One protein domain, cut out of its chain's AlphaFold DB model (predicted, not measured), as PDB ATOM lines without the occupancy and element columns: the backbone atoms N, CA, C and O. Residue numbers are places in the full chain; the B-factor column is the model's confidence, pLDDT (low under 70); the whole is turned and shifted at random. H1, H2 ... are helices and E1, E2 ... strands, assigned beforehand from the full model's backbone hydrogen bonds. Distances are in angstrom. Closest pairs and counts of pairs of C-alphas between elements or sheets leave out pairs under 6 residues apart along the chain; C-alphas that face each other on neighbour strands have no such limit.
ATOM      1  N   VAL A  22     -39.582  94.267 -34.085       80.12
ATOM      2  CA  VAL A  22     -40.494  94.322 -32.949       80.12
ATOM      3  C   VAL A  22     -39.734  94.522 -31.651       80.12
ATOM      4  O   VAL A  22     -38.632  94.008 -31.463       80.12
ATOM      5  N   ASP A  23     -40.364  95.268 -30.752       78.31
ATOM      6  CA  ASP A  23     -39.936  95.367 -29.367       78.31
ATOM      7  C   ASP A  23     -40.766  94.377 -28.549       78.31
ATOM      8  O   ASP A  23     -41.999  94.354 -28.647       78.31
ATOM      9  N   LEU A  24     -40.092  93.553 -27.755       76.00
ATOM     10  CA  LEU A  24     -40.694  92.546 -26.892       76.00
ATOM     11  C   LEU A  24     -40.298  92.798 -25.444       76.00
ATOM     12  O   LEU A  24     -39.148  93.101 -25.136       76.00
ATOM     13  N   THR A  25     -41.257  92.631 -24.540       72.81
ATOM     14  CA  THR A  25     -40.994  92.570 -23.100       72.81
ATOM     15  C   THR A  25     -41.418  91.199 -22.601       72.81
ATOM     16  O   THR A  25     -42.592  90.843 -22.683       72.81
ATOM     17  N   PHE A  26     -40.448  90.430 -22.126       64.25
ATOM     18  CA  PHE A  26     -40.592  89.024 -21.781       64.25
ATOM     19  C   PHE A  26     -40.074  88.803 -20.360       64.25
ATOM     20  O   PHE A  26     -38.874  88.940 -20.110       64.25
ATOM     21  N   GLY A  27     -40.971  88.539 -19.407       62.81
ATOM     22  CA  GLY A  27     -40.616  88.577 -17.986       62.81
ATOM     23  C   GLY A  27     -39.941  89.905 -17.602       62.81
ATOM     24  O   GLY A  27     -40.517  90.977 -17.780       62.81
ATOM     25  N   ALA A  28     -38.705  89.835 -17.094       60.94
ATOM     26  CA  ALA A  28     -37.884  91.003 -16.745       60.94
ATOM     27  C   ALA A  28     -37.044  91.558 -17.914       60.94
ATOM     28  O   ALA A  28     -36.424  92.616 -17.786       60.94
ATOM     29  N   HIS A  29     -36.996  90.859 -19.049       69.81
ATOM     30  CA  HIS A  29     -36.128  91.200 -20.169       69.81
ATOM     31  C   HIS A  29     -36.860  92.049 -21.208       69.81
ATOM     32  O   HIS A  29     -38.026  91.815 -21.532       69.81
ATOM     33  N   LYS A  30     -36.150  93.034 -21.761       78.19
ATOM     34  CA  LYS A  30     -36.618  93.859 -22.875       78.19
ATOM     35  C   LYS A  30     -35.721  93.616 -24.077       78.19
ATOM     36  O   LYS A  30     -34.513  93.809 -23.995       78.19
ATOM     37  N   PHE A  31     -36.330  93.229 -25.186       77.25
ATOM     38  CA  PHE A  31     -35.671  93.049 -26.469       77.25
ATOM     39  C   PHE A  31     -36.172  94.137 -27.405       77.25
ATOM     40  O   PHE A  31     -37.376  94.264 -27.610       77.25
ATOM     41  N   GLN A  32     -35.261  94.939 -27.942       82.81
ATOM     42  CA  GLN A  32     -35.605  96.026 -28.852       82.81
ATOM     43  C   GLN A  32     -35.204  95.667 -30.275       82.81
ATOM     44  O   GLN A  32     -34.156  95.062 -30.493       82.81
ATOM     45  N   GLN A  33     -36.023  96.090 -31.237       81.50
ATOM     46  CA  GLN A  33     -35.704  96.030 -32.663       81.50
ATOM     47  C   GLN A  33     -35.344  94.620 -33.172       81.50
ATOM     48  O   GLN A  33     -34.516  94.467 -34.072       81.50
ATOM     49  N   MET A  34     -35.977  93.582 -32.620       79.88
ATOM     50  CA  MET A  34     -35.727  92.195 -33.005       79.88
ATOM     51  C   MET A  34     -36.460  91.855 -34.312       79.88
ATOM     52  O   MET A  34     -37.630  92.223 -34.444       79.88
ATOM     53  N   PRO A  35     -35.833  91.140 -35.265       85.81
ATOM     54  CA  PRO A  35     -36.529  90.599 -36.430       85.81
ATOM     55  C   PRO A  35     -37.739  89.758 -36.015       85.81
ATOM     56  O   PRO A  35     -37.639  88.911 -35.129       85.81
ATOM     57  N   PHE A  36     -38.882  89.961 -36.667       85.12
ATOM     58  CA  PHE A  36     -40.161  89.368 -36.271       85.12
ATOM     59  C   PHE A  36     -40.104  87.842 -36.158       85.12
ATOM     60  O   PHE A  36     -40.559  87.285 -35.164       85.12
ATOM     61  N   MET A  37     -39.501  87.159 -37.135       83.44
ATOM     62  CA  MET A  37     -39.394  85.696 -37.106       83.44
ATOM     63  C   MET A  37     -38.478  85.194 -35.985       83.44
ATOM     64  O   MET A  37     -38.777  84.179 -35.362       83.44
ATOM     65  N   GLN A  38     -37.406  85.928 -35.676       83.25
ATOM     66  CA  GLN A  38     -36.543  85.618 -34.536       83.25
ATOM     67  C   GLN A  38     -37.294  85.810 -33.211       83.25
ATOM     68  O   GLN A  38     -37.185  84.989 -32.305       83.25
ATOM     69  N   ALA A  39     -38.101  86.865 -33.127       82.62
ATOM     70  CA  ALA A  39     -38.975  87.152 -32.001       82.62
ATOM     71  C   ALA A  39     -40.027  86.051 -31.775       82.62
ATOM     72  O   ALA A  39     -40.212  85.607 -30.644       82.62
ATOM     73  N   VAL A  40     -40.675  85.573 -32.840       84.81
ATOM     74  CA  VAL A  40     -41.611  84.439 -32.784       84.81
ATOM     75  C   VAL A  40     -40.915  83.172 -32.286       84.81
ATOM     76  O   VAL A  40     -41.412  82.545 -31.351       84.81
ATOM     77  N   GLN A  41     -39.765  82.818 -32.872       82.62
ATOM     78  CA  GLN A  41     -39.011  81.621 -32.490       82.62
ATOM     79  C   GLN A  41     -38.604  81.665 -31.016       82.62
ATOM     80  O   GLN A  41     -38.798  80.697 -30.287       82.62
ATOM     81  N   MET A  42     -38.112  82.815 -30.554       82.38
ATOM     82  CA  MET A  42     -37.734  83.004 -29.160       82.38
ATOM     83  C   MET A  42     -38.919  82.749 -28.221       82.38
ATOM     84  O   MET A  42     -38.790  81.977 -27.275       82.38
ATOM     85  N   VAL A  43     -40.083  83.359 -28.479       80.19
ATOM     86  CA  VAL A  43     -41.276  83.158 -27.634       80.19
ATOM     87  C   VAL A  43     -41.724  81.694 -27.661       80.19
ATOM     88  O   VAL A  43     -42.035  81.144 -26.607       80.19
ATOM     89  N   HIS A  44     -41.701  81.043 -28.828       82.94
ATOM     90  CA  HIS A  44     -42.001  79.615 -28.955       82.94
ATOM     91  C   HIS A  44     -41.085  78.757 -28.067       82.94
ATOM     92  O   HIS A  44     -41.570  77.954 -27.268       82.94
ATOM     93  N   ASP A  45     -39.770  78.959 -28.154       78.12
ATOM     94  CA  ASP A  45     -38.784  78.152 -27.430       78.12
ATOM     95  C   ASP A  45     -38.917  78.292 -25.912       78.12
ATOM     96  O   ASP A  45     -38.822  77.299 -25.184       78.12
ATOM     97  N   TYR A  46     -39.203  79.499 -25.419       80.00
ATOM     98  CA  TYR A  46     -39.501  79.706 -24.002       80.00
ATOM     99  C   TYR A  46     -40.791  79.005 -23.566       80.00
ATOM    100  O   TYR A  46     -40.780  78.320 -22.541       80.00
ATOM    101  N   VAL A  47     -41.886  79.135 -24.329       79.94
ATOM    102  CA  VAL A  47     -43.162  78.473 -23.999       79.94
ATOM    103  C   VAL A  47     -42.959  76.957 -23.920       79.94
ATOM    104  O   VAL A  47     -43.366  76.335 -22.941       79.94
ATOM    105  N   VAL A  48     -42.281  76.361 -24.906       77.94
ATOM    106  CA  VAL A  48     -42.022  74.913 -24.956       77.94
ATOM    107  C   VAL A  48     -41.113  74.457 -23.813       77.94
ATOM    108  O   VAL A  48     -41.395  73.449 -23.160       77.94
ATOM    109  N   THR A  49     -40.044  75.206 -23.530       78.69
ATOM    110  CA  THR A  49     -39.092  74.872 -22.461       78.69
ATOM    111  C   THR A  49     -39.766  74.896 -21.092       78.69
ATOM    112  O   THR A  49     -39.604  73.968 -20.293       78.69
ATOM    113  N   GLU A  50     -40.561  75.928 -20.812       77.25
ATOM    114  CA  GLU A  50     -41.250  76.045 -19.529       77.25
ATOM    115  C   GLU A  50     -42.405  75.063 -19.383       77.25
ATOM    116  O   GLU A  50     -42.539  74.458 -18.317       77.25
ATOM    117  N   ARG A  51     -43.173  74.823 -20.452       80.38
ATOM    118  CA  ARG A  51     -44.193  73.772 -20.473       80.38
ATOM    119  C   ARG A  51     -43.581  72.407 -20.169       80.38
ATOM    120  O   ARG A  51     -44.090  71.705 -19.303       80.38
ATOM    121  N   SER A  52     -42.461  72.050 -20.806       72.81
ATOM    122  CA  SER A  52     -41.772  70.779 -20.537       72.81
ATOM    123  C   SER A  52     -41.300  70.678 -19.082       72.81
ATOM    124  O   SER A  52     -41.380  69.614 -18.462       72.81
ATOM    125  N   SER A  53     -40.825  71.789 -18.506       70.81
ATOM    126  CA  SER A  53     -40.475  71.849 -17.085       70.81
ATOM    127  C   SER A  53     -41.696  71.604 -16.197       70.81
ATOM    128  O   SER A  53     -41.611  70.783 -15.283       70.81
ATOM    129  N   TRP A  54     -42.823  72.257 -16.484       75.31
ATOM    130  CA  TRP A  54     -44.084  72.068 -15.771       75.31
ATOM    131  C   TRP A  54     -44.602  70.626 -15.879       75.31
ATOM    132  O   TRP A  54     -44.895  70.022 -14.849       75.31
ATOM    133  N   GLU A  55     -44.622  70.025 -17.073       71.31
ATOM    134  CA  GLU A  55     -45.071  68.637 -17.297       71.31
ATOM    135  C   GLU A  55     -44.234  67.630 -16.499       71.31
ATOM    136  O   GLU A  55     -44.780  66.771 -15.802       71.31
ATOM    137  N   LYS A  56     -42.900  67.770 -16.525       64.50
ATOM    138  CA  LYS A  56     -41.997  66.943 -15.706       64.50
ATOM    139  C   LYS A  56     -42.297  67.097 -14.220       64.50
ATOM    140  O   LYS A  56     -42.287  66.118 -13.478       64.50
ATOM    141  N   TYR A  57     -42.556  68.323 -13.781       63.84
ATOM    142  CA  TYR A  57     -42.797  68.625 -12.379       63.84
ATOM    143  C   TYR A  57     -44.138  68.058 -11.896       63.84
ATOM    144  O   TYR A  57     -44.184  67.395 -10.863       63.84
ATOM    145  N   VAL A  58     -45.213  68.238 -12.667       62.72
ATOM    146  CA  VAL A  58     -46.528  67.642 -12.385       62.72
ATOM    147  C   VAL A  58     -46.441  66.115 -12.390       62.72
ATOM    148  O   VAL A  58     -46.966  65.478 -11.480       62.72
ATOM    149  N   GLY A  59     -45.715  65.522 -13.343       55.66
ATOM    150  CA  GLY A  59     -45.476  64.078 -13.384       55.66
ATOM    151  C   GLY A  59     -44.757  63.551 -12.137       55.66
ATOM    152  O   GLY A  59     -45.186  62.558 -11.549       55.66
ATOM    153  N   LEU A  60     -43.704  64.239 -11.680       53.28
ATOM    154  CA  LEU A  60     -42.969  63.874 -10.461       53.28
ATOM    155  C   LEU A  60     -43.822  63.989  -9.193       53.28
ATOM    156  O   LEU A  60     -43.679  63.157  -8.297       53.28
ATOM    157  N   PHE A  61     -44.689  65.001  -9.113       53.88
ATOM    158  CA  PHE A  61     -45.623  65.152  -8.001       53.88
ATOM    159  C   PHE A  61     -46.677  64.045  -8.030       53.88
ATOM    160  O   PHE A  61     -46.775  63.289  -7.068       53.88
ATOM    161  N   ASN A  62     -47.375  63.846  -9.149       50.28
ATOM    162  CA  ASN A  62     -48.402  62.807  -9.271       50.28
ATOM    163  C   ASN A  62     -47.862  61.393  -8.986       50.28
ATOM    164  O   ASN A  62     -48.560  60.583  -8.385       50.28
ATOM    165  N   ALA A  63     -46.602  61.103  -9.335       37.19
ATOM    166  CA  ALA A  63     -45.961  59.823  -9.029       37.19
ATOM    167  C   ALA A  63     -45.609  59.632  -7.535       37.19
ATOM    168  O   ALA A  63     -45.359  58.509  -7.098       37.19
ATOM    169  N   LYS A  64     -45.558  60.706  -6.735       45.00
ATOM    170  CA  LYS A  64     -45.120  60.688  -5.328       45.00
ATOM    171  C   LYS A  64     -46.225  61.192  -4.397       45.00
ATOM    172  O   LYS A  64     -46.112  62.258  -3.790       45.00
ATOM    173  N   HIS A  65     -47.260  60.368  -4.221       40.03
ATOM    174  CA  HIS A  65     -48.459  60.639  -3.406       40.03
ATOM    175  C   HIS A  65     -48.204  61.229  -2.000       40.03
ATOM    176  O   HIS A  65     -49.013  62.022  -1.508       40.03
ATOM    177  N   TRP A  66     -47.095  60.875  -1.340       42.94
ATOM    178  CA  TRP A  66     -46.768  61.377   0.001       42.94
ATOM    179  C   TRP A  66     -46.208  62.814  -0.010       42.94
ATOM    180  O   TRP A  66     -46.513  63.585   0.899       42.94
ATOM    181  N   ILE A  67     -45.443  63.196  -1.045       44.03
ATOM    182  CA  ILE A  67     -44.978  64.583  -1.240       44.03
ATOM    183  C   ILE A  67     -46.185  65.450  -1.549       44.03
ATOM    184  O   ILE A  67     -46.346  66.506  -0.950       44.03
ATOM    185  N   VAL A  68     -47.065  64.967  -2.427       43.66
ATOM    186  CA  VAL A  68     -48.309  65.654  -2.786       43.66
ATOM    187  C   VAL A  68     -49.156  65.909  -1.551       43.66
ATOM    188  O   VAL A  68     -49.533  67.041  -1.321       43.66
ATOM    189  N   SER A  69     -49.394  64.917  -0.692       46.47
ATOM    190  CA  SER A  69     -50.260  65.124   0.479       46.47
ATOM    191  C   SER A  69     -49.696  66.149   1.476       46.47
ATOM    192  O   SER A  69     -50.439  67.000   1.962       46.47
ATOM    193  N   SER A  70     -48.391  66.104   1.758       45.06
ATOM    194  CA  SER A  70     -47.746  67.007   2.727       45.06
ATOM    195  C   SER A  70     -47.545  68.417   2.169       45.06
ATOM    196  O   SER A  70     -47.824  69.403   2.849       45.06
ATOM    197  N   VAL A  71     -47.121  68.517   0.908       48.12
ATOM    198  CA  VAL A  71     -46.909  69.798   0.233       48.12
ATOM    199  C   VAL A  71     -48.251  70.434  -0.120       48.12
ATOM    200  O   VAL A  71     -48.421  71.609   0.154       48.12
ATOM    201  N   SER A  72     -49.249  69.700  -0.620       47.16
ATOM    202  CA  SER A  72     -50.588  70.254  -0.888       47.16
ATOM    203  C   SER A  72     -51.281  70.763   0.376       47.16
ATOM    204  O   SER A  72     -51.940  71.797   0.311       47.16
ATOM    205  N   ALA A  73     -51.094  70.110   1.529       48.12
ATOM    206  CA  ALA A  73     -51.602  70.613   2.807       48.12
ATOM    207  C   ALA A  73     -50.914  71.921   3.248       48.12
ATOM    208  O   ALA A  73     -51.566  72.787   3.823       48.12
ATOM    209  N   ALA A  74     -49.617  72.082   2.959       46.72
ATOM    210  CA  ALA A  74     -48.867  73.309   3.246       46.72
ATOM    211  C   ALA A  74     -49.096  74.422   2.205       46.72
ATOM    212  O   ALA A  74     -48.973  75.603   2.519       46.72
ATOM    213  N   VAL A  75     -49.423  74.046   0.968       48.09
ATOM    214  CA  VAL A  75     -49.587  74.948  -0.176       48.09
ATOM    215  C   VAL A  75     -51.014  75.481  -0.284       48.09
ATOM    216  O   VAL A  75     -51.181  76.590  -0.777       48.09
ATOM    217  N   GLY A  76     -52.023  74.735   0.194       45.00
ATOM    218  CA  GLY A  76     -53.394  75.159   0.548       45.00
ATOM    219  C   GLY A  76     -54.252  75.905  -0.491       45.00
ATOM    220  O   GLY A  76     -55.453  76.044  -0.293       45.00
ATOM    221  N   SER A  77     -53.671  76.413  -1.578       50.62
ATOM    222  CA  SER A  77     -54.256  77.451  -2.432       50.62
ATOM    223  C   SER A  77     -53.518  77.678  -3.765       50.62
ATOM    224  O   SER A  77     -54.096  78.294  -4.659       50.62
ATOM    225  N   ALA A  78     -52.286  77.177  -3.965       55.34
ATOM    226  CA  ALA A  78     -51.644  77.260  -5.283       55.34
ATOM    227  C   ALA A  78     -52.283  76.283  -6.275       55.34
ATOM    228  O   ALA A  78     -52.167  75.065  -6.130       55.34
ATOM    229  N   VAL A  79     -52.886  76.820  -7.331       67.81
ATOM    230  CA  VAL A  79     -53.378  76.024  -8.456       67.81
ATOM    231  C   VAL A  79     -52.280  75.975  -9.523       67.81
ATOM    232  O   VAL A  79     -51.797  77.035  -9.934       67.81
ATOM    233  N   PRO A  80     -51.845  74.784  -9.976       73.00
ATOM    234  CA  PRO A  80     -50.909  74.698 -11.086       73.00
ATOM    235  C   PRO A  80     -51.563  75.239 -12.365       73.00
ATOM    236  O   PRO A  80     -52.771  75.076 -12.551       73.00
ATOM    237  N   PRO A  81     -50.788  75.833 -13.287       80.44
ATOM    238  CA  PRO A  81     -51.314  76.175 -14.602       80.44
ATOM    239  C   PRO A  81     -51.825  74.916 -15.310       80.44
ATOM    240  O   PRO A  81     -51.275  73.827 -15.136       80.44
ATOM    241  N   THR A  82     -52.892  75.056 -16.095       85.44
ATOM    242  CA  THR A  82     -53.485  73.943 -16.849       85.44
ATOM    243  C   THR A  82     -52.841  73.806 -18.225       85.44
ATOM    244  O   THR A  82     -52.252  74.756 -18.742       85.44
ATOM    245  N   HIS A  83     -53.011  72.648 -18.874       84.50
ATOM    246  CA  HIS A  83     -52.595  72.470 -20.272       84.50
ATOM    247  C   HIS A  83     -53.177  73.559 -21.190       84.50
ATOM    248  O   HIS A  83     -52.446  74.125 -21.994       84.50
ATOM    249  N   ALA A  84     -54.453  73.923 -21.016       88.00
ATOM    250  CA  ALA A  84     -55.100  74.962 -21.820       88.00
ATOM    251  C   ALA A  84     -54.416  76.337 -21.692       88.00
ATOM    252  O   ALA A  84     -54.333  77.080 -22.667       88.00
ATOM    253  N   MET A  85     -53.875  76.666 -20.513       87.88
ATOM    254  CA  MET A  85     -53.111  77.904 -20.318       87.88
ATOM    255  C   MET A  85     -51.783  77.901 -21.086       87.88
ATOM    256  O   MET A  85     -51.325  78.964 -21.493       87.88
ATOM    257  N   TRP A  86     -51.174  76.729 -21.290       87.62
ATOM    258  CA  TRP A  86     -49.938  76.572 -22.064       87.62
ATOM    259  C   TRP A  86     -50.169  76.502 -23.579       87.62
ATOM    260  O   TRP A  86     -49.283  76.897 -24.332       87.62
ATOM    261  N   GLU A  87     -51.337  76.039 -24.033       90.12
ATOM    262  CA  GLU A  87     -51.688  76.017 -25.465       90.12
ATOM    263  C   GLU A  87     -51.991  77.418 -26.007       90.12
ATOM    264  O   GLU A  87     -51.620  77.761 -27.128       90.12
ATOM    265  N   LYS A  88     -52.614  78.272 -25.190       90.00
ATOM    266  CA  LYS A  88     -53.075  79.594 -25.622       90.00
ATOM    267  C   LYS A  88     -51.970  80.491 -26.231       90.00
ATOM    268  O   LYS A  88     -52.189  81.025 -27.321       90.00
ATOM    269  N   PRO A  89     -50.771  80.629 -25.625       88.81
ATOM    270  CA  PRO A  89     -49.663  81.356 -26.243       88.81
ATOM    271  C   PRO A  89     -49.205  80.745 -27.574       88.81
ATOM    272  O   PRO A  89     -48.858  81.486 -28.490       88.81
ATOM    273  N   LEU A  90     -49.219  79.412 -27.705       88.25
ATOM    274  CA  LEU A  90     -48.819  78.715 -28.934       88.25
ATOM    275  C   LEU A  90     -49.813  78.980 -30.069       88.25
ATOM    276  O   LEU A  90     -49.399  79.294 -31.184       88.25
ATOM    277  N   GLU A  91     -51.115  78.937 -29.786       90.12
ATOM    278  CA  GLU A  91     -52.155  79.294 -30.759       90.12
ATOM    279  C   GLU A  91     -51.992  80.728 -31.276       90.12
ATOM    280  O   GLU A  91     -52.131  80.993 -32.472       90.12
ATOM    281  N   ASP A  92     -51.697  81.671 -30.381       88.38
ATOM    282  CA  ASP A  92     -51.551  83.075 -30.753       88.38
ATOM    283  C   ASP A  92     -50.234  83.341 -31.503       88.38
ATOM    284  O   ASP A  92     -50.213  84.179 -32.410       88.38
ATOM    285  N   LEU A  93     -49.172  82.566 -31.242       88.50
ATOM    286  CA  LEU A  93     -47.973  82.551 -32.090       88.50
ATOM    287  C   LEU A  93     -48.277  82.045 -33.499       88.50
ATOM    288  O   LEU A  93     -47.824  82.656 -34.469       88.50
ATOM    289  N   VAL A  94     -49.064  80.973 -33.637       89.25
ATOM    290  CA  VAL A  94     -49.485  80.472 -34.953       89.25
ATOM    291  C   VAL A  94     -50.248  81.558 -35.709       89.25
ATOM    292  O   VAL A  94     -49.904  81.855 -36.852       89.25
ATOM    293  N   LYS A  95     -51.197  82.245 -35.062       88.50
ATOM    294  CA  LYS A  95     -51.920  83.376 -35.673       88.50
ATOM    295  C   LYS A  95     -50.983  84.510 -36.087       88.50
ATOM    296  O   LYS A  95     -51.160  85.078 -37.166       88.50
ATOM    297  N   ALA A  96     -49.982  84.835 -35.267       87.12
ATOM    298  CA  ALA A  96     -48.989  85.857 -35.587       87.12
ATOM    299  C   ALA A  96     -48.155  85.476 -36.823       87.12
ATOM    300  O   ALA A  96     -47.972  86.304 -37.719       87.12
ATOM    301  N   MET A  97     -47.714  84.217 -36.913       87.31
ATOM    302  CA  MET A  97     -46.998  83.687 -38.078       87.31
ATOM    303  C   MET A  97     -47.863  83.697 -39.335       87.31
ATOM    304  O   MET A  97     -47.424  84.195 -40.370       87.31
ATOM    305  N   THR A  98     -49.101  83.205 -39.249       86.75
ATOM    306  CA  THR A  98     -50.035  83.197 -40.378       86.75
ATOM    307  C   THR A  98     -50.323  84.616 -40.864       86.75
ATOM    308  O   THR A  98     -50.315  84.860 -42.069       86.75
ATOM    309  N   ALA A  99     -50.520  85.576 -39.952       85.12
ATOM    310  CA  ALA A  99     -50.715  86.980 -40.309       85.12
ATOM    311  C   ALA A  99     -49.480  87.570 -41.008       85.12
ATOM    312  O   ALA A  99     -49.626  88.278 -42.005       85.12
ATOM    313  N   TYR A 100     -48.275  87.247 -40.533       85.25
ATOM    314  CA  TYR A 100     -47.023  87.696 -41.142       85.25
ATOM    315  C   TYR A 100     -46.808  87.110 -42.543       85.25
ATOM    316  O   TYR A 100     -46.551  87.850 -43.491       85.25
ATOM    317  N   GLN A 101     -46.981  85.795 -42.700       83.44
ATOM    318  CA  GLN A 101     -46.875  85.114 -43.993       83.44
ATOM    319  C   GLN A 101     -47.921  85.640 -44.983       83.44
ATOM    320  O   GLN A 101     -47.576  86.013 -46.099       83.44
ATOM    321  N   SER A 102     -49.177  85.783 -44.547       81.06
ATOM    322  CA  SER A 102     -50.255  86.341 -45.375       81.06
ATOM    323  C   SER A 102     -49.986  87.789 -45.784       81.06
ATOM    324  O   SER A 102     -50.356  88.201 -46.881       81.06
ATOM    325  N   ALA A 103     -49.367  88.590 -44.911       78.12
ATOM    326  CA  ALA A 103     -48.961  89.953 -45.240       78.12
ATOM    327  C   ALA A 103     -47.895  89.959 -46.339       78.12
ATOM    328  O   ALA A 103     -48.022  90.717 -47.299       78.12
ATOM    329  N   ARG A 104     -46.901  89.075 -46.223       76.25
ATOM    330  CA  ARG A 104     -45.792  88.957 -47.169       76.25
ATOM    331  C   ARG A 104     -46.248  88.472 -48.545       76.25
ATOM    332  O   ARG A 104     -46.010  89.154 -49.533       76.25
ATOM    333  N   THR A 105     -46.994  87.369 -48.608       76.31
ATOM    334  CA  THR A 105     -47.528  86.845 -49.877       76.31
ATOM    335  C   THR A 105     -48.406  87.876 -50.582       76.31
ATOM    336  O   THR A 105     -48.389  87.993 -51.802       76.31
ATOM    337  N   TYR A 106     -49.176  88.659 -49.830       70.12
ATOM    338  CA  TYR A 106     -50.058  89.666 -50.413       70.12
ATOM    339  C   TYR A 106     -49.319  90.910 -50.922       70.12
ATOM    340  O   TYR A 106     -49.746  91.492 -51.917       70.12
ATOM    341  N   GLN A 107     -48.216  91.301 -50.270       68.19
ATOM    342  CA  GLN A 107     -47.306  92.328 -50.790       68.19
ATOM    343  C   GLN A 107     -46.682  91.898 -52.119       68.19
ATOM    344  O   GLN A 107     -46.566  92.705 -53.032       68.19
ATOM    345  N   GLU A 108     -46.336  90.618 -52.247       67.56
ATOM    346  CA  GLU A 108     -45.698  90.074 -53.449       67.56
ATOM    347  C   GLU A 108     -46.676  89.891 -54.628       67.56
ATOM    348  O   GLU A 108     -46.241  89.829 -55.774       67.56
ATOM    349  N   THR A 109     -47.992  89.809 -54.384       69.25
ATOM    350  CA  THR A 109     -48.962  89.334 -55.397       69.25
ATOM    351  C   THR A 109     -50.004  90.349 -55.857       69.25
ATOM    352  O   THR A 109     -50.680  90.084 -56.854       69.25
ATOM    353  N   ARG A 110     -50.190  91.495 -55.179       69.38
ATOM    354  CA  ARG A 110     -51.291  92.422 -55.506       69.38
ATOM    355  C   ARG A 110     -50.816  93.792 -55.997       69.38
ATOM    356  O   ARG A 110     -50.256  94.541 -55.195       69.38
ATOM    357  N   PRO A 111     -51.121  94.170 -57.255       75.19
ATOM    358  CA  PRO A 111     -50.816  95.505 -57.755       75.19
ATOM    359  C   PRO A 111     -51.600  96.577 -56.987       75.19
ATOM    360  O   PRO A 111     -52.652  96.296 -56.395       75.19
ATOM    361  N   ALA A 112     -51.076  97.804 -56.987       79.06
ATOM    362  CA  ALA A 112     -51.745  98.940 -56.370       79.06
ATOM    363  C   ALA A 112     -53.114  99.228 -57.013       79.06
ATOM    364  O   ALA A 112     -53.245  99.175 -58.239       79.06
ATOM    365  N   PRO A 113     -54.149  99.536 -56.207       83.12
ATOM    366  CA  PRO A 113     -55.410 100.048 -56.719       83.12
ATOM    367  C   PRO A 113     -55.216 101.355 -57.508       83.12
ATOM    368  O   PRO A 113     -54.298 102.108 -57.192       83.12
ATOM    369  N   PRO A 114     -56.117 101.696 -58.448       87.44
ATOM    370  CA  PRO A 114     -55.980 102.883 -59.304       87.44
ATOM    371  C   PRO A 114     -55.871 104.218 -58.546       87.44
ATOM    372  O   PRO A 114     -55.384 105.202 -59.090       87.44
ATOM    373  N   TRP A 115     -56.359 104.261 -57.304       86.88
ATOM    374  CA  TRP A 115     -56.365 105.434 -56.424       86.88
ATOM    375  C   TRP A 115     -55.184 105.480 -55.439       86.88
ATOM    376  O   TRP A 115     -55.169 106.332 -54.556       86.88
ATOM    377  N   TYR A 116     -54.219 104.565 -55.557       82.75
ATOM    378  CA  TYR A 116     -52.970 104.572 -54.800       82.75
ATOM    379  C   TYR A 116     -51.778 104.561 -55.752       82.75
ATOM    380  O   TYR A 116     -51.754 103.807 -56.723       82.75
ATOM    381  N   THR A 117     -50.732 105.322 -55.433       87.25
ATOM    382  CA  THR A 117     -49.422 105.038 -56.025       87.25
ATOM    383  C   THR A 117     -48.888 103.706 -55.487       87.25
ATOM    384  O   THR A 117     -49.227 103.284 -54.379       87.25
ATOM    385  N   GLN A 118     -48.010 103.040 -56.243       79.75
ATOM    386  CA  GLN A 118     -47.385 101.785 -55.807       79.75
ATOM    387  C   GLN A 118     -46.680 101.936 -54.445       79.75
ATOM    388  O   GLN A 118     -46.848 101.096 -53.564       79.75
ATOM    389  N   ALA A 119     -45.991 103.062 -54.229       79.75
ATOM    390  CA  ALA A 119     -45.318 103.366 -52.967       79.75
ATOM    391  C   ALA A 119     -46.297 103.570 -51.793       79.75
ATOM    392  O   ALA A 119     -46.052 103.085 -50.686       79.75
ATOM    393  N   GLU A 120     -47.421 104.260 -52.006       80.56
ATOM    394  CA  GLU A 120     -48.439 104.447 -50.963       80.56
ATOM    395  C   GLU A 120     -49.182 103.146 -50.646       80.56
ATOM    396  O   GLU A 120     -49.508 102.891 -49.486       80.56
ATOM    397  N   TRP A 121     -49.418 102.304 -51.654       78.19
ATOM    398  CA  TRP A 121     -50.029 100.994 -51.471       78.19
ATOM    399  C   TRP A 121     -49.134 100.063 -50.654       78.19
ATOM    400  O   TRP A 121     -49.594  99.460 -49.682       78.19
ATOM    401  N   GLU A 122     -47.843 100.008 -50.977       73.31
ATOM    402  CA  GLU A 122     -46.846  99.259 -50.209       73.31
ATOM    403  C   GLU A 122     -46.754  99.768 -48.765       73.31
ATOM    404  O   GLU A 122     -46.771  98.970 -47.822       73.31
ATOM    405  N   ALA A 123     -46.731 101.091 -48.565       74.31
ATOM    406  CA  ALA A 123     -46.716 101.698 -47.237       74.31
ATOM    407  C   ALA A 123     -47.993 101.385 -46.440       74.31
ATOM    408  O   ALA A 123     -47.905 101.031 -45.260       74.31
ATOM    409  N   TYR A 124     -49.171 101.466 -47.067       74.50
ATOM    410  CA  TYR A 124     -50.451 101.111 -46.455       74.50
ATOM    411  C   TYR A 124     -50.467  99.642 -46.037       74.50
ATOM    412  O   TYR A 124     -50.687  99.354 -44.863       74.50
ATOM    413  N   GLN A 125     -50.149  98.717 -46.949       69.44
ATOM    414  CA  GLN A 125     -50.116  97.279 -46.671       69.44
ATOM    415  C   GLN A 125     -49.136  96.925 -45.549       69.44
ATOM    416  O   GLN A 125     -49.473  96.148 -44.647       69.44
ATOM    417  N   LYS A 126     -47.942  97.529 -45.582       69.25
ATOM    418  CA  LYS A 126     -46.923  97.388 -44.540       69.25
ATOM    419  C   LYS A 126     -47.462  97.860 -43.192       69.25
ATOM    420  O   LYS A 126     -47.184  97.235 -42.177       69.25
ATOM    421  N   ARG A 127     -48.267  98.924 -43.165       70.12
ATOM    422  CA  ARG A 127     -48.868  99.448 -41.936       70.12
ATOM    423  C   ARG A 127     -50.008  98.565 -41.438       70.12
ATOM    424  O   ARG A 127     -49.975  98.168 -40.287       70.12
ATOM    425  N   THR A 128     -51.004  98.218 -42.249       71.81
ATOM    426  CA  THR A 128     -52.189  97.496 -41.748       71.81
ATOM    427  C   THR A 128     -51.895  96.037 -41.416       71.81
ATOM    428  O   THR A 128     -52.299  95.566 -40.358       71.81
ATOM    429  N   ARG A 129     -51.181  95.306 -42.281       70.38
ATOM    430  CA  ARG A 129     -51.052  93.845 -42.137       70.38
ATOM    431  C   ARG A 129     -49.910  93.419 -41.220       70.38
ATOM    432  O   ARG A 129     -50.082  92.495 -40.427       70.38
ATOM    433  N   LEU A 130     -48.774  94.116 -41.263       77.81
ATOM    434  CA  LEU A 130     -47.680  93.837 -40.328       77.81
ATOM    435  C   LEU A 130     -48.005  94.318 -38.909       77.81
ATOM    436  O   LEU A 130     -47.549  93.697 -37.950       77.81
ATOM    437  N   ASN A 131     -48.845  95.351 -38.748       82.00
ATOM    438  CA  ASN A 131     -49.358  95.716 -37.425       82.00
ATOM    439  C   ASN A 131     -50.245  94.614 -36.838       82.00
ATOM    440  O   ASN A 131     -50.147  94.363 -35.640       82.00
ATOM    441  N   THR A 132     -51.041  93.912 -37.651       84.56
ATOM    442  CA  THR A 132     -51.799  92.739 -37.187       84.56
ATOM    443  C   THR A 132     -50.868  91.637 -36.690       84.56
ATOM    444  O   THR A 132     -51.073  91.115 -35.598       84.56
ATOM    445  N   ALA A 133     -49.809  91.312 -37.441       86.19
ATOM    446  CA  ALA A 133     -48.820  90.320 -37.011       86.19
ATOM    447  C   ALA A 133     -48.127  90.731 -35.697       86.19
ATOM    448  O   ALA A 133     -48.010  89.925 -34.773       86.19
ATOM    449  N   LYS A 134     -47.737  92.006 -35.577       85.31
ATOM    450  CA  LYS A 134     -47.145  92.573 -34.356       85.31
ATOM    451  C   LYS A 134     -48.105  92.506 -33.167       85.31
ATOM    452  O   LYS A 134     -47.684  92.132 -32.077       85.31
ATOM    453  N   PHE A 135     -49.375  92.839 -33.374       87.19
ATOM    454  CA  PHE A 135     -50.408  92.771 -32.343       87.19
ATOM    455  C   PHE A 135     -50.606  91.336 -31.840       87.19
ATOM    456  O   PHE A 135     -50.561  91.101 -30.637       87.19
ATOM    457  N   MET A 136     -50.723  90.362 -32.746       88.25
ATOM    458  CA  MET A 136     -50.875  88.950 -32.371       88.25
ATOM    459  C   MET A 136     -49.662  88.423 -31.595       88.25
ATOM    460  O   MET A 136     -49.820  87.717 -30.603       88.25
ATOM    461  N   LEU A 137     -48.449  88.824 -31.986       87.12
ATOM    462  CA  LEU A 137     -47.239  88.490 -31.235       87.12
ATOM    463  C   LEU A 137     -47.255  89.098 -29.820       87.12
ATOM    464  O   LEU A 137     -46.861  88.441 -28.861       87.12
ATOM    465  N   GLN A 138     -47.744  90.331 -29.662       88.31
ATOM    466  CA  GLN A 138     -47.909  90.946 -28.341       88.31
ATOM    467  C   GLN A 138     -48.957  90.219 -27.486       88.31
ATOM    468  O   GLN A 138     -48.744  90.064 -26.282       88.31
ATOM    469  N   CYS A 139     -50.047  89.730 -28.088       88.31
ATOM    470  CA  CYS A 139     -51.018  88.872 -27.404       88.31
ATOM    471  C   CYS A 139     -50.362  87.577 -26.909       88.31
ATOM    472  O   CYS A 139     -50.465  87.272 -25.723       88.31
ATOM    473  N   ALA A 140     -49.605  86.887 -27.769       87.75
ATOM    474  CA  ALA A 140     -48.896  85.663 -27.399       87.75
ATOM    475  C   ALA A 140     -47.922  85.881 -26.227       87.75
ATOM    476  O   ALA A 140     -47.889  85.097 -25.282       87.75
ATOM    477  N   VAL A 141     -47.167  86.986 -26.242       86.00
ATOM    478  CA  VAL A 141     -46.267  87.366 -25.139       86.00
ATOM    479  C   VAL A 141     -47.038  87.677 -23.857       86.00
ATOM    480  O   VAL A 141     -46.608  87.297 -22.769       86.00
ATOM    481  N   SER A 142     -48.173  88.371 -23.960       88.50
ATOM    482  CA  SER A 142     -49.026  88.666 -22.806       88.50
ATOM    483  C   SER A 142     -49.551  87.385 -22.162       88.50
ATOM    484  O   SER A 142     -49.463  87.233 -20.943       88.50
ATOM    485  N   ASP A 143     -50.038  86.445 -22.971       88.75
ATOM    486  CA  ASP A 143     -50.568  85.174 -22.485       88.75
ATOM    487  C   ASP A 143     -49.466  84.269 -21.931       88.75
ATOM    488  O   ASP A 143     -49.648  83.675 -20.866       88.75
ATOM    489  N   TYR A 144     -48.282  84.262 -22.554       87.56
ATOM    490  CA  TYR A 144     -47.102  83.632 -21.967       87.56
ATOM    491  C   TYR A 144     -46.787  84.213 -20.579       87.56
ATOM    492  O   TYR A 144     -46.645  83.470 -19.612       87.56
ATOM    493  N   ASN A 145     -46.722  85.541 -20.438       86.00
ATOM    494  CA  ASN A 145     -46.382  86.172 -19.161       86.00
ATOM    495  C   ASN A 145     -47.399  85.818 -18.056       86.00
ATOM    496  O   ASN A 145     -47.017  85.681 -16.892       86.00
ATOM    497  N   LYS A 146     -48.683  85.634 -18.403       88.12
ATOM    498  CA  LYS A 146     -49.713  85.169 -17.459       88.12
ATOM    499  C   LYS A 146     -49.439  83.742 -16.985       88.12
ATOM    500  O   LYS A 146     -49.433  83.507 -15.775       88.12
ATOM    501  N   VAL A 147     -49.198  82.800 -17.903       86.75
ATOM    502  CA  VAL A 147     -48.947  81.395 -17.533       86.75
ATOM    503  C   VAL A 147     -47.601  81.224 -16.824       86.75
ATOM    504  O   VAL A 147     -47.531  80.517 -15.821       86.75
ATOM    505  N   HIS A 148     -46.568  81.954 -17.248       83.81
ATOM    506  CA  HIS A 148     -45.266  81.993 -16.585       83.81
ATOM    507  C   HIS A 148     -45.386  82.452 -15.130       83.81
ATOM    508  O   HIS A 148     -44.832  81.823 -14.229       83.81
ATOM    509  N   ARG A 149     -46.146  83.527 -14.879       83.19
ATOM    510  CA  ARG A 149     -46.371  84.034 -13.521       83.19
ATOM    511  C   ARG A 149     -47.094  83.011 -12.653       83.19
ATOM    512  O   ARG A 149     -46.629  82.726 -11.555       83.19
ATOM    513  N   ALA A 150     -48.163  82.406 -13.171       82.19
ATOM    514  CA  ALA A 150     -48.877  81.339 -12.471       82.19
ATOM    515  C   ALA A 150     -47.952  80.152 -12.150       82.19
ATOM    516  O   ALA A 150     -47.966  79.630 -11.036       82.19
ATOM    517  N   TRP A 151     -47.094  79.756 -13.096       81.12
ATOM    518  CA  TRP A 151     -46.109  78.698 -12.884       81.12
ATOM    519  C   TRP A 151     -45.049  79.067 -11.841       81.12
ATOM    520  O   TRP A 151     -44.683  78.245 -10.999       81.12
ATOM    521  N   TYR A 152     -44.541  80.297 -11.880       79.38
ATOM    522  CA  TYR A 152     -43.576  80.805 -10.911       79.38
ATOM    523  C   TYR A 152     -44.164  80.834  -9.497       79.38
ATOM    524  O   TYR A 152     -43.547  80.305  -8.571       79.38
ATOM    525  N   ASP A 153     -45.368  81.383  -9.341       74.81
ATOM    526  CA  ASP A 153     -46.057  81.462  -8.053       74.81
ATOM    527  C   ASP A 153     -46.338  80.060  -7.500       74.81
ATOM    528  O   ASP A 153     -46.060  79.790  -6.330       74.81
ATOM    529  N   TYR A 154     -46.785  79.131  -8.353       72.69
ATOM    530  CA  TYR A 154     -46.989  77.737  -7.972       72.69
ATOM    531  C   TYR A 154     -45.686  77.071  -7.501       72.69
ATOM    532  O   TYR A 154     -45.651  76.495  -6.414       72.69
ATOM    533  N   ARG A 155     -44.577  77.209  -8.244       70.62
ATOM    534  CA  ARG A 155     -43.262  76.684  -7.824       70.62
ATOM    535  C   ARG A 155     -42.785  77.276  -6.503       70.62
ATOM    536  O   ARG A 155     -42.266  76.543  -5.665       70.62
ATOM    537  N   LYS A 156     -42.956  78.584  -6.310       67.19
ATOM    538  CA  LYS A 156     -42.560  79.262  -5.074       67.19
ATOM    539  C   LYS A 156     -43.341  78.720  -3.881       67.19
ATOM    540  O   LYS A 156     -42.751  78.443  -2.842       67.19
ATOM    541  N   GLN A 157     -44.649  78.523  -4.032       62.31
ATOM    542  CA  GLN A 157     -45.461  77.942  -2.966       62.31
ATOM    543  C   GLN A 157     -45.072  76.488  -2.683       62.31
ATOM    544  O   GLN A 157     -44.920  76.122  -1.523       62.31
ATOM    545  N   LEU A 158     -44.818  75.675  -3.711       61.78
ATOM    546  CA  LEU A 158     -44.314  74.310  -3.530       61.78
ATOM    547  C   LEU A 158     -42.977  74.266  -2.792       61.78
ATOM    548  O   LEU A 158     -42.789  73.398  -1.944       61.78
ATOM    549  N   GLN A 159     -42.062  75.185  -3.101       59.84
ATOM    550  CA  GLN A 159     -40.791  75.295  -2.395       59.84
ATOM    551  C   GLN A 159     -41.020  75.600  -0.911       59.84
ATOM    552  O   GLN A 159     -40.489  74.888  -0.065       59.84
ATOM    553  N   LEU A 160     -41.872  76.578  -0.593       54.25
ATOM    554  CA  LEU A 160     -42.236  76.902   0.791       54.25
ATOM    555  C   LEU A 160     -42.897  75.713   1.505       54.25
ATOM    556  O   LEU A 160     -42.586  75.424   2.659       54.25
ATOM    557  N   GLY A 161     -43.777  74.980   0.818       53.44
ATOM    558  CA  GLY A 161     -44.407  73.773   1.355       53.44
ATOM    559  C   GLY A 161     -43.416  72.628   1.587       53.44
ATOM    560  O   GLY A 161     -43.523  71.906   2.579       53.44
ATOM    561  N   ALA A 162     -42.426  72.470   0.705       52.38
ATOM    562  CA  ALA A 162     -41.348  71.499   0.864       52.38
ATOM    563  C   ALA A 162     -40.425  71.867   2.034       52.38
ATOM    564  O   ALA A 162     -40.129  71.004   2.858       52.38
TER     565      ALA A 162
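This is residues 22 to 162 of the 350 residues of an uncharacterized protein of Planctomycetes bacterium (UniProt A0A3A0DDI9). What shape do these atoms make? They make a long rod, in which H3 and H4 form a long helical hairpin and H1 runs beside part of it, an up-and-down bundle of three helices, each running against the one before it. The short H2 crosses the last turns of H4, and the small strand hairpin of E1 and E2 packs with E1 on one side of H4. What is it built of? The printed part has 141 residues, with two named strands and then four named helices in the order E1, E2, H1, H2, H3, H4; the sheet, E1 - E2, is antiparallel, and the class is mostly helix. How compact is it? It is loose, with a radius of gyration of the C-alphas of 20.7 A and spans of 72 by 24 by 21 A.

How do the strands stand? E1, residues 22 to 26, and E2, residues 29 to 35, are a hairpin of antiparallel neighbours at 155 degrees, with N 24 and O 31 within hydrogen-bond range at 2.8 A. The closest C-alphas of E1 and H4, residues 118 to 162, are those of Phe 26 and Val 141, 6.8 A apart. How do the long helices stand? H3, residues 83 to 109, touches H4 at a shallow tilt of 14 degrees, opposite ways, closest at the C-alphas of Pro 89 and Ala 140, 4.5 A. H1, residues 36 to 62, touches residues 134 to 151 of H4 alone, at a shallow tilt of 22 degrees, the same way, closest at the C-alphas of Val 47 and Tyr 144, 6.8 A. H1 touches residues 86 to 97 of H3 alone, at a shallow tilt of 17 degrees, opposite ways, closest at the C-alphas of Arg 51 and Trp 86, 6.6 A. Where is the short helix? H2, residues 65 to 75, touches residues 157 to 162 of H4 alone, about perpendicular at 78 degrees, closest at the C-alphas of Val 71 and Gly 161, 4.8 A. H1 and H2 only just touch, with 3 pairs of C-alphas within 8 A, and only at the corner by their link, closest at the C-alphas of Phe 61 and Val 68, 5.9 A. What do the helix backbones show? Every O i to N i+4 pair is within hydrogen-bond range in H1 and H2, against 21 of 23 in H3 and 40 of 41 in H4.

Where do the elements begin and end? E1 begins at C-alpha 22 (-40.494, 94.322, -32.949), H3 begins at C-alpha 83 (-52.595, 72.470, -20.272), and H4 ends at C-alpha 162 (-41.348, 71.499, 0.864). How long are they? From first to last C-alpha, H4 measures 64.5 A, H3 39.1 A and H1 38.8 A.

How far does it reach? The two C-alphas farthest apart are those of Trp 66 and Pro 114, at 73.0 A. Is it continuous? The printed part has no cut, and its links are tight or short. Where is confidence low? The mean pLDDT of the printed part is 74.3, and 41 residues are under 70, among them residues 56 to 79 and 156 to 162.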